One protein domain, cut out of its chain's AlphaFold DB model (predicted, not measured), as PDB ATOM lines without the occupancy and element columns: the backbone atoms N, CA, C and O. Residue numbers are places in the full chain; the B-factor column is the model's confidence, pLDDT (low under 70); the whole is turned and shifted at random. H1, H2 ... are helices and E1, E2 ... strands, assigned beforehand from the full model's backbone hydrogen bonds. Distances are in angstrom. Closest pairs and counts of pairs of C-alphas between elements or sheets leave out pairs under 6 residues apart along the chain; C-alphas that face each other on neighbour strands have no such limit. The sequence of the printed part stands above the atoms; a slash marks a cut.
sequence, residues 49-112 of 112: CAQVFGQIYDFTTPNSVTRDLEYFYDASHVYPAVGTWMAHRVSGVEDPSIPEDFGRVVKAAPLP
ATOM      1  N   CYS A  49      -6.051 -20.992  29.043       95.94
ATOM      2  CA  CYS A  49      -6.519 -20.083  30.094       95.94
ATOM      3  C   CYS A  49      -6.214 -20.620  31.502       95.94
ATOM      4  O   CYS A  49      -5.619 -19.920  32.326       95.94
ATOM      5  N   ALA A  50      -6.585 -21.876  31.770       95.88
ATOM      6  CA  ALA A  50      -6.356 -22.506  33.065       95.88
ATOM      7  C   ALA A  50      -4.861 -22.688  33.376       95.88
ATOM      8  O   ALA A  50      -4.464 -22.555  34.526       95.88
ATOM      9  N   GLN A  51      -4.010 -22.940  32.380       95.00
ATOM     10  CA  GLN A  51      -2.557 -23.035  32.565       95.00
ATOM     11  C   GLN A  51      -1.945 -21.718  33.056       95.00
ATOM     12  O   GLN A  51      -1.061 -21.741  33.911       95.00
ATOM     13  N   VAL A  52      -2.425 -20.571  32.564       95.50
ATOM     14  CA  VAL A  52      -1.899 -19.258  32.973       95.50
ATOM     15  C   VAL A  52      -2.444 -18.823  34.336       95.50
ATOM     16  O   VAL A  52      -1.685 -18.336  35.179       95.50
ATOM     17  N   PHE A  53      -3.744 -19.001  34.586       95.62
ATOM     18  CA  PHE A  53      -4.420 -18.460  35.777       95.62
ATOM     19  C   PHE A  53      -4.798 -19.507  36.835       95.62
ATOM     20  O   PHE A  53      -5.378 -19.169  37.861       95.62
ATOM     21  N   GLY A  54      -4.446 -20.774  36.627       94.38
ATOM     22  CA  GLY A  54      -4.748 -21.902  37.514       94.38
ATOM     23  C   GLY A  54      -6.112 -22.543  37.244       94.38
ATOM     24  O   GLY A  54      -6.230 -23.772  37.271       94.38
ATOM     25  N   GLN A  55      -7.132 -21.734  36.939       96.38
ATOM     26  CA  GLN A  55      -8.478 -22.210  36.619       96.38
ATOM     27  C   GLN A  55      -9.273 -21.249  35.721       96.38
ATOM     28  O   GLN A  55      -8.922 -20.081  35.571       96.38
ATOM     29  N   ILE A  56     -10.375 -21.752  35.165       97.94
ATOM     30  CA  ILE A  56     -11.426 -20.986  34.484       97.94
ATOM     31  C   ILE A  56     -12.800 -21.581  34.824       97.94
ATOM     32  O   ILE A  56     -12.940 -22.803  34.924       97.94
ATOM     33  N   TYR A  57     -13.810 -20.729  34.991       98.44
ATOM     34  CA  TYR A  57     -15.209 -21.152  35.085       98.44
ATOM     35  C   TYR A  57     -15.798 -21.328  33.679       98.44
ATOM     36  O   TYR A  57     -15.888 -20.384  32.896       98.44
ATOM     37  N   ASP A  58     -16.197 -22.545  33.348       98.44
ATOM     38  CA  ASP A  58     -16.800 -22.910  32.072       98.44
ATOM     39  C   ASP A  58     -18.324 -22.955  32.208       98.44
ATOM     40  O   ASP A  58     -18.891 -23.861  32.828       98.44
ATOM     41  N   PHE A  59     -18.977 -21.960  31.612       98.62
ATOM     42  CA  PHE A  59     -20.434 -21.879  31.501       98.62
ATOM     43  C   PHE A  59     -20.944 -22.314  30.118       98.62
ATOM     44  O   PHE A  59     -22.152 -22.410  29.912       98.62
ATOM     45  N   THR A  60     -20.044 -22.574  29.163       98.31
ATOM     46  CA  THR A  60     -20.369 -22.821  27.749       98.31
ATOM     47  C   THR A  60     -20.602 -24.301  27.459       98.31
ATOM     48  O   THR A  60     -21.462 -24.627  26.645       98.31
ATOM     49  N   THR A  61     -19.841 -25.208  28.084       96.88
ATOM     50  CA  THR A  61     -20.052 -26.657  27.903       96.88
ATOM     51  C   THR A  61     -21.482 -27.042  28.316       96.88
ATOM     52  O   THR A  61     -21.922 -26.586  29.375       96.88
ATOM     53  N   PRO A  62     -22.191 -27.895  27.539       97.81
ATOM     54  CA  PRO A  62     -23.588 -28.226  27.791       97.81
ATOM     55  C   PRO A  62     -23.897 -28.641  29.234       97.81
ATOM     56  O   PRO A  62     -23.337 -29.606  29.758       97.81
ATOM     57  N   ASN A  63     -24.832 -27.913  29.832       98.44
ATOM     58  CA  ASN A  63     -25.354 -28.013  31.195       98.44
ATOM     59  C   ASN A  63     -26.852 -27.646  31.211       98.44
ATOM     60  O   ASN A  63     -27.403 -27.239  30.182       98.44
ATOM     61  N   SER A  64     -27.505 -27.758  32.366       98.38
ATOM     62  CA  SER A  64     -28.938 -27.477  32.542       98.38
ATOM     63  C   SER A  64     -29.381 -26.114  31.989       98.38
ATOM     64  O   SER A  64     -30.423 -26.038  31.349       98.38
ATOM     65  N   VAL A  65     -28.577 -25.056  32.153       98.50
ATOM     66  CA  VAL A  65     -28.908 -23.704  31.667       98.50
ATOM     67  C   VAL A  65     -28.786 -23.623  30.149       98.50
ATOM     68  O   VAL A  65     -29.699 -23.162  29.481       98.50
ATOM     69  N   THR A  66     -27.687 -24.113  29.571       98.56
ATOM     70  CA  THR A  66     -27.457 -24.045  28.109       98.56
ATOM     71  C   THR A  66     -28.491 -24.821  27.285       98.56
ATOM     72  O   THR A  66     -28.668 -24.536  26.103       98.56
ATOM     73  N   ARG A  67     -29.154 -25.816  27.888       98.56
ATOM     74  CA  ARG A  67     -30.163 -26.664  27.233       98.56
ATOM     75  C   ARG A  67     -31.562 -26.061  27.245       98.56
ATOM     76  O   ARG A  67     -32.420 -26.527  26.500       98.56
ATOM     77  N   ASP A  68     -31.783 -25.045  28.068       98.38
ATOM     78  CA  ASP A  68     -33.075 -24.399  28.224       98.38
ATOM     79  C   ASP A  68     -33.058 -23.027  27.544       98.38
ATOM     80  O   ASP A  68     -32.374 -22.091  27.962       98.38
ATOM     81  N   LEU A  69     -33.804 -22.928  26.443       98.00
ATOM     82  CA  LEU A  69     -33.858 -21.726  25.616       98.00
ATOM     83  C   LEU A  69     -34.585 -20.566  26.306       98.00
ATOM     84  O   LEU A  69     -34.411 -19.428  25.875       98.00
ATOM     85  N   GLU A  70     -35.346 -20.807  27.379       98.19
ATOM     86  CA  GLU A  70     -36.016 -19.735  28.128       98.19
ATOM     87  C   GLU A  70     -35.018 -18.807  28.836       98.19
ATOM     88  O   GLU A  70     -35.332 -17.650  29.114       98.19
ATOM     89  N   TYR A  71     -33.784 -19.265  29.063       98.38
ATOM     90  CA  TYR A  71     -32.714 -18.456  29.647       98.38
ATOM     91  C   TYR A  71     -32.022 -17.513  28.659       98.38
ATOM     92  O   TYR A  71     -31.174 -16.721  29.080       98.38
ATOM     93  N   PHE A  72     -32.372 -17.562  27.374       98.50
ATOM     94  CA  PHE A  72     -31.648 -16.889  26.300       98.50
ATOM     95  C   PHE A  72     -32.517 -15.879  25.544       98.50
ATOM     96  O   PHE A  72     -33.638 -16.172  25.130       98.50
ATOM     97  N   TYR A  73     -31.968 -14.687  25.312       97.69
ATOM     98  CA  TYR A  73     -32.532 -13.717  24.371       97.69
ATOM     99  C   TYR A  73     -32.253 -14.143  22.923       97.69
ATOM    100  O   TYR A  73     -33.122 -14.086  22.056       97.69
ATOM    101  N   ASP A  74     -31.031 -14.614  22.684       97.50
ATOM    102  CA  ASP A  74     -30.594 -15.276  21.460       97.50
ATOM    103  C   ASP A  74     -29.592 -16.383  21.812       97.50
ATOM    104  O   ASP A  74     -29.222 -16.554  22.969       97.50
ATOM    105  N   ALA A  75     -29.101 -17.125  20.820       97.19
ATOM    106  CA  ALA A  75     -28.248 -18.286  21.071       97.19
ATOM    107  C   ALA A  75     -26.914 -17.989  21.804       97.19
ATOM    108  O   ALA A  75     -26.239 -18.932  22.217       97.19
ATOM    109  N   SER A  76     -26.523 -16.722  21.966       97.50
ATOM    110  CA  SER A  76     -25.277 -16.282  22.612       97.50
ATOM    111  C   SER A  76     -25.463 -15.382  23.840       97.50
ATOM    112  O   SER A  76     -24.504 -15.186  24.585       97.50
ATOM    113  N   HIS A  77     -26.665 -14.851  24.074       98.06
ATOM    114  CA  HIS A  77     -26.925 -13.884  25.139       98.06
ATOM    115  C   HIS A  77     -28.024 -14.369  26.080       98.06
ATOM    116  O   HIS A  77     -29.155 -14.621  25.667       98.06
ATOM    117  N   VAL A  78     -27.688 -14.452  27.366       98.38
ATOM    118  CA  VAL A  78     -28.613 -14.861  28.426       98.38
ATOM    119  C   VAL A  78     -29.379 -13.691  29.031       98.38
ATOM    120  O   VAL A  78     -28.919 -12.548  29.013       98.38
ATOM    121  N   TYR A  79     -30.532 -13.986  29.626       98.44
ATOM    122  CA  TYR A  79     -31.284 -13.027  30.428       98.44
ATOM    123  C   TYR A  79     -30.596 -12.716  31.775       98.44
ATOM    124  O   TYR A  79     -29.794 -13.512  32.274       98.44
ATOM    125  N   PRO A  80     -30.932 -11.577  32.419       98.19
ATOM    126  CA  PRO A  80     -30.228 -11.090  33.611       98.19
ATOM    127  C   PRO A  80     -30.165 -12.053  34.805       98.19
ATOM    128  O   PRO A  80     -29.185 -12.029  35.552       98.19
ATOM    129  N   ALA A  81     -31.173 -12.913  34.990       97.56
ATOM    130  CA  ALA A  81     -31.178 -13.899  36.075       97.56
ATOM    131  C   ALA A  81     -29.971 -14.851  35.981       97.56
ATOM    132  O   ALA A  81     -29.270 -15.072  36.964       97.56
ATOM    133  N   VAL A  82     -29.645 -15.313  34.772       98.44
ATOM    134  CA  VAL A  82     -28.493 -16.194  34.536       98.44
ATOM    135  C   VAL A  82     -27.180 -15.439  34.731       98.44
ATOM    136  O   VAL A  82     -26.236 -15.979  35.302       98.44
ATOM    137  N   GLY A  83     -27.120 -14.164  34.330       98.06
ATOM    138  CA  GLY A  83     -25.973 -13.300  34.626       98.06
ATOM    139  C   GLY A  83     -25.727 -13.141  36.132       98.06
ATOM    140  O   GLY A  83     -24.579 -13.141  36.573       98.06
ATOM    141  N   THR A  84     -26.797 -13.089  36.932       98.38
ATOM    142  CA  THR A  84     -26.715 -13.062  38.403       98.38
ATOM    143  C   THR A  84     -26.136 -14.368  38.944       98.38
ATOM    144  O   THR A  84     -25.199 -14.338  39.739       98.38
ATOM    145  N   TRP A  85     -26.597 -15.519  38.444       98.62
ATOM    146  CA  TRP A  85     -26.030 -16.824  38.806       98.62
ATOM    147  C   TRP A  85     -24.549 -16.947  38.456       98.62
ATOM    148  O   TRP A  85     -23.768 -17.464  39.256       98.62
ATOM    149  N   MET A  86     -24.135 -16.449  37.288       98.56
ATOM    150  CA  MET A  86     -22.720 -16.407  36.916       98.56
ATOM    151  C   MET A  86     -21.918 -15.572  37.916       98.56
ATOM    152  O   MET A  86     -20.900 -16.046  38.416       98.56
ATOM    153  N   ALA A  87     -22.395 -14.365  38.243       98.25
ATOM    154  CA  ALA A  87     -21.741 -13.478  39.200       98.25
ATOM    155  C   ALA A  87     -21.604 -14.134  40.581       98.25
ATOM    156  O   ALA A  87     -20.513 -14.131  41.150       98.25
ATOM    157  N   HIS A  88     -22.668 -14.754  41.096       98.31
ATOM    158  CA  HIS A  88     -22.634 -15.489  42.361       98.31
ATOM    159  C   HIS A  88     -21.633 -16.653  42.319       98.31
ATOM    160  O   HIS A  88     -20.779 -16.767  43.199       98.31
ATOM    161  N   ARG A  89     -21.647 -17.459  41.248       97.50
ATOM    162  CA  ARG A  89     -20.748 -18.612  41.088       97.50
ATOM    163  C   ARG A  89     -19.272 -18.214  41.067       97.50
ATOM    164  O   ARG A  89     -18.463 -18.889  41.701       97.50
ATOM    165  N   VAL A  90     -18.910 -17.148  40.351       97.56
ATOM    166  CA  VAL A  90     -17.502 -16.720  40.243       97.56
ATOM    167  C   VAL A  90     -17.012 -15.931  41.460       97.56
ATOM    168  O   VAL A  90     -15.808 -15.847  41.673       97.56
ATOM    169  N   SER A  91     -17.924 -15.371  42.263       96.75
ATOM    170  CA  SER A  91     -17.599 -14.646  43.502       96.75
ATOM    171  C   SER A  91     -17.701 -15.503  44.770       96.75
ATOM    172  O   SER A  91     -17.370 -15.027  45.853       96.75
ATOM    173  N   GLY A  92     -18.136 -16.762  44.652       94.81
ATOM    174  CA  GLY A  92     -18.296 -17.667  45.793       94.81
ATOM    175  C   GLY A  92     -19.500 -17.344  46.682       94.81
ATOM    176  O   GLY A  92     -19.533 -17.772  47.832       94.81
ATOM    177  N   VAL A  93     -20.480 -16.596  46.169       97.25
ATOM    178  CA  VAL A  93     -21.751 -16.362  46.864       97.25
ATOM    179  C   VAL A  93     -22.593 -17.631  46.775       97.25
ATOM    180  O   VAL A  93     -22.860 -18.134  45.682       97.25
ATOM    181  N   GLU A  94     -23.014 -18.150  47.930       94.94
ATOM    182  CA  GLU A  94     -23.965 -19.258  47.985       94.94
ATOM    183  C   GLU A  94     -25.323 -18.813  47.441       94.94
ATOM    184  O   GLU A  94     -25.924 -17.853  47.924       94.94
ATOM    185  N   ASP A  95     -25.815 -19.536  46.440       96.81
ATOM    186  CA  ASP A  95     -27.125 -19.306  45.849       96.81
ATOM    187  C   ASP A  95     -27.746 -20.662  45.475       96.81
ATOM    188  O   ASP A  95     -27.293 -21.312  44.526       96.81
ATOM    189  N   PRO A  96     -28.773 -21.113  46.220       96.12
ATOM    190  CA  PRO A  96     -29.396 -22.417  46.010       96.12
ATOM    191  C   PRO A  96     -30.223 -22.489  44.721       96.12
ATOM    192  O   PRO A  96     -30.678 -23.572  44.361       96.12
ATOM    193  N   SER A  97     -30.449 -21.365  44.031       96.50
ATOM    194  CA  SER A  97     -31.139 -21.351  42.740       96.50
ATOM    195  C   SER A  97     -30.221 -21.686  41.562       96.50
ATOM    196  O   SER A  97     -30.717 -21.950  40.469       96.50
ATOM    197  N   ILE A  98     -28.900 -21.717  41.771       97.38
ATOM    198  CA  ILE A  98     -27.947 -22.063  40.717       97.38
ATOM    199  C   ILE A  98     -27.944 -23.584  40.503       97.38
ATOM    200  O   ILE A  98     -27.641 -24.319  41.446       97.38
ATOM    201  N   PRO A  99     -28.164 -24.079  39.271       97.56
ATOM    202  CA  PRO A  99     -28.000 -25.498  38.970       97.56
ATOM    203  C   PRO A  99     -26.589 -26.003  39.313       97.56
ATOM    204  O   PRO A  99     -25.587 -25.328  39.056       97.56
ATOM    205  N   GLU A 100     -26.489 -27.211  39.876       96.06
ATOM    206  CA  GLU A 100     -25.205 -27.781  40.318       96.06
ATOM    207  C   GLU A 100     -24.173 -27.850  39.179       96.06
ATOM    208  O   GLU A 100     -22.995 -27.533  39.376       96.06
ATOM    209  N   ASP A 101     -24.627 -28.178  37.964       97.50
ATOM    210  CA  ASP A 101     -23.804 -28.332  36.764       97.50
ATOM    211  C   ASP A 101     -23.495 -27.017  36.018       97.50
ATOM    212  O   ASP A 101     -22.781 -27.038  35.012       97.50
ATOM    213  N   PHE A 102     -23.976 -25.866  36.501       98.06
ATOM    214  CA  PHE A 102     -23.750 -24.562  35.871       98.06
ATOM    215  C   PHE A 102     -22.463 -23.888  36.369       98.06
ATOM    216  O   PHE A 102     -22.325 -23.596  37.553       98.06
ATOM    217  N   GLY A 103     -21.517 -23.589  35.472       97.06
ATOM    218  CA  GLY A 103     -20.248 -22.937  35.835       97.06
ATOM    219  C   GLY A 103     -19.213 -23.909  36.395       97.06
ATOM    220  O   GLY A 103     -18.695 -23.727  37.502       97.06
ATOM    221  N   ARG A 104     -18.922 -24.966  35.631       96.06
ATOM    222  CA  ARG A 104     -17.926 -25.990  35.973       96.06
ATOM    223  C   ARG A 104     -16.530 -25.376  36.040       96.06
ATOM    224  O   ARG A 104     -16.121 -24.662  35.134       96.06
ATOM    225  N   VAL A 105     -15.740 -25.732  37.049       97.00
ATOM    226  CA  VAL A 105     -14.340 -25.291  37.135       97.00
ATOM    227  C   VAL A 105     -13.440 -26.204  36.301       97.00
ATOM    228  O   VAL A 105     -13.362 -27.407  36.550       97.00
ATOM    229  N   VAL A 106     -12.720 -25.628  35.341       96.31
ATOM    230  CA  VAL A 106     -11.642 -26.295  34.601       96.31
ATOM    231  C   VAL A 106     -10.313 -25.845  35.197       96.31
ATOM    232  O   VAL A 106      -9.992 -24.659  35.183       96.31
ATOM    233  N   LYS A 107      -9.544 -26.791  35.738       95.00
ATOM    234  CA  LYS A 107      -8.224 -26.539  36.334       95.00
ATOM    235  C   LYS A 107      -7.112 -26.895  35.356       95.00
ATOM    236  O   LYS A 107      -7.303 -27.746  34.484       95.00
ATOM    237  N   ALA A 108      -5.942 -26.281  35.525       86.81
ATOM    238  CA  ALA A 108      -4.738 -26.756  34.856       86.81
ATOM    239  C   ALA A 108      -4.509 -28.234  35.207       86.81
ATOM    240  O   ALA A 108      -4.627 -28.628  36.369       86.81
ATOM    241  N   ALA A 109      -4.178 -29.055  34.209       76.00
ATOM    242  CA  ALA A 109      -3.662 -30.385  34.498       76.00
ATOM    243  C   ALA A 109      -2.359 -30.236  35.308       76.00
ATOM    244  O   ALA A 109      -1.562 -29.348  34.981       76.00
ATOM    245  N   PRO A 110      -2.117 -31.077  36.332       56.22
ATOM    246  CA  PRO A 110      -0.790 -31.188  36.918       56.22
ATOM    247  C   PRO A 110       0.210 -31.473  35.794       56.22
ATOM    248  O   PRO A 110      -0.075 -32.292  34.915       56.22
ATOM    249  N   LEU A 111       1.349 -30.780  35.792       45.03
ATOM    250  CA  LEU A 111       2.451 -31.180  34.923       45.03
ATOM    251  C   LEU A 111       2.836 -32.627  35.292       45.03
ATOM    252  O   LEU A 111       2.847 -32.933  36.490       45.03
ATOM    253  N   PRO A 112       3.069 -33.513  34.307       44.62
ATOM    254  CA  PRO A 112       3.577 -34.855  34.576       44.62
ATOM    255  C   PRO A 112       4.940 -34.820  35.275       44.62
ATOM    256  O   PRO A 112       5.697 -33.841  35.064       44.62
TER     257      PRO A 112
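What this domain is: This is residues 49 to 112 of the 112 residues of an uncharacterized protein of Syntrophomonadaceae bacterium (UniProt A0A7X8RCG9). A short ribbon of two antiparallel strands, E1 and E3, makes one part of an elongated domain, with the small helix H1 at the end of the ribbon where E1 begins and E3 ends. Past the other end of the ribbon lie the longer helix H2, the short strand E2 and two long loops, residues 59 to 71 and 92 to 103, while the last residues make a tail at the H1 end. The printed part has 64 residues with two named helices and three named strands, in the order H1, E1, E2, H2, E3; the class is mixed, helices and strands, with under half of the residues in named elements. The whole is only just loose, close to compact, with a radius of gyration of the C-alphas of 13.1 A, and spans 43 by 25 by 17 A.

Where its parts are: Find C-alpha 55 at (-8.478, -22.210, 36.619); from there E1 runs through residues 55 to 58, 9.5 A long. Its neighbour E3, residues 104 to 107 and 9.7 A long, ends at C-alpha 107 at (-8.224, -26.539, 36.334). Look before E1 for H1, residues 49 to 53, 6.3 A long. H2, residues 80 to 91, begins at C-alpha 80 at (-30.228, -11.090, 33.611) and is 16.4 A long. E2 is residues 72 to 74, 5.2 A long.

How they stand to each other: Start at the sheet, where E1 and E3 are antiparallel, with 153 degrees between their directions. The C-alphas of Gln 55 and Lys 107 face each other at 4.3 A. Look there for N 58 and O 104, 2.8 A apart, and N 106 and O 56, 2.9 A apart, both within hydrogen-bond range. At H1, the closest C-alphas to E1 are those of Ala 50 and Ile 56, 5.5 A apart, and the closest to E3 are those of Ala 50 and Lys 107, also 5.5 A apart. Between E1 and H2 the closest C-alphas are those of Tyr 57 and Val 90, 7.2 A apart. H1 and H2 are apart. E2 is apart from H1, E1, H2 and E3 and pairs with no named strand, but its residues 72 to 74 pair antiparallel with residues 77 to 78. In H1 and H2, every O i to N i+4 pair is within hydrogen-bond range.

The domain as a whole: The two C-alphas farthest apart are those of Tyr 73 and Pro 112, at 43.1 A. The printed part has no cut and ends at residue 112, the chain's last. The links E1 to E2, 13 residues, and H2 to E3, 12 residues, are long; H1 to E1 and E2 to H2 are tight. The mean pLDDT of the printed part is 94.6, and residues 110 to 112 are under 70.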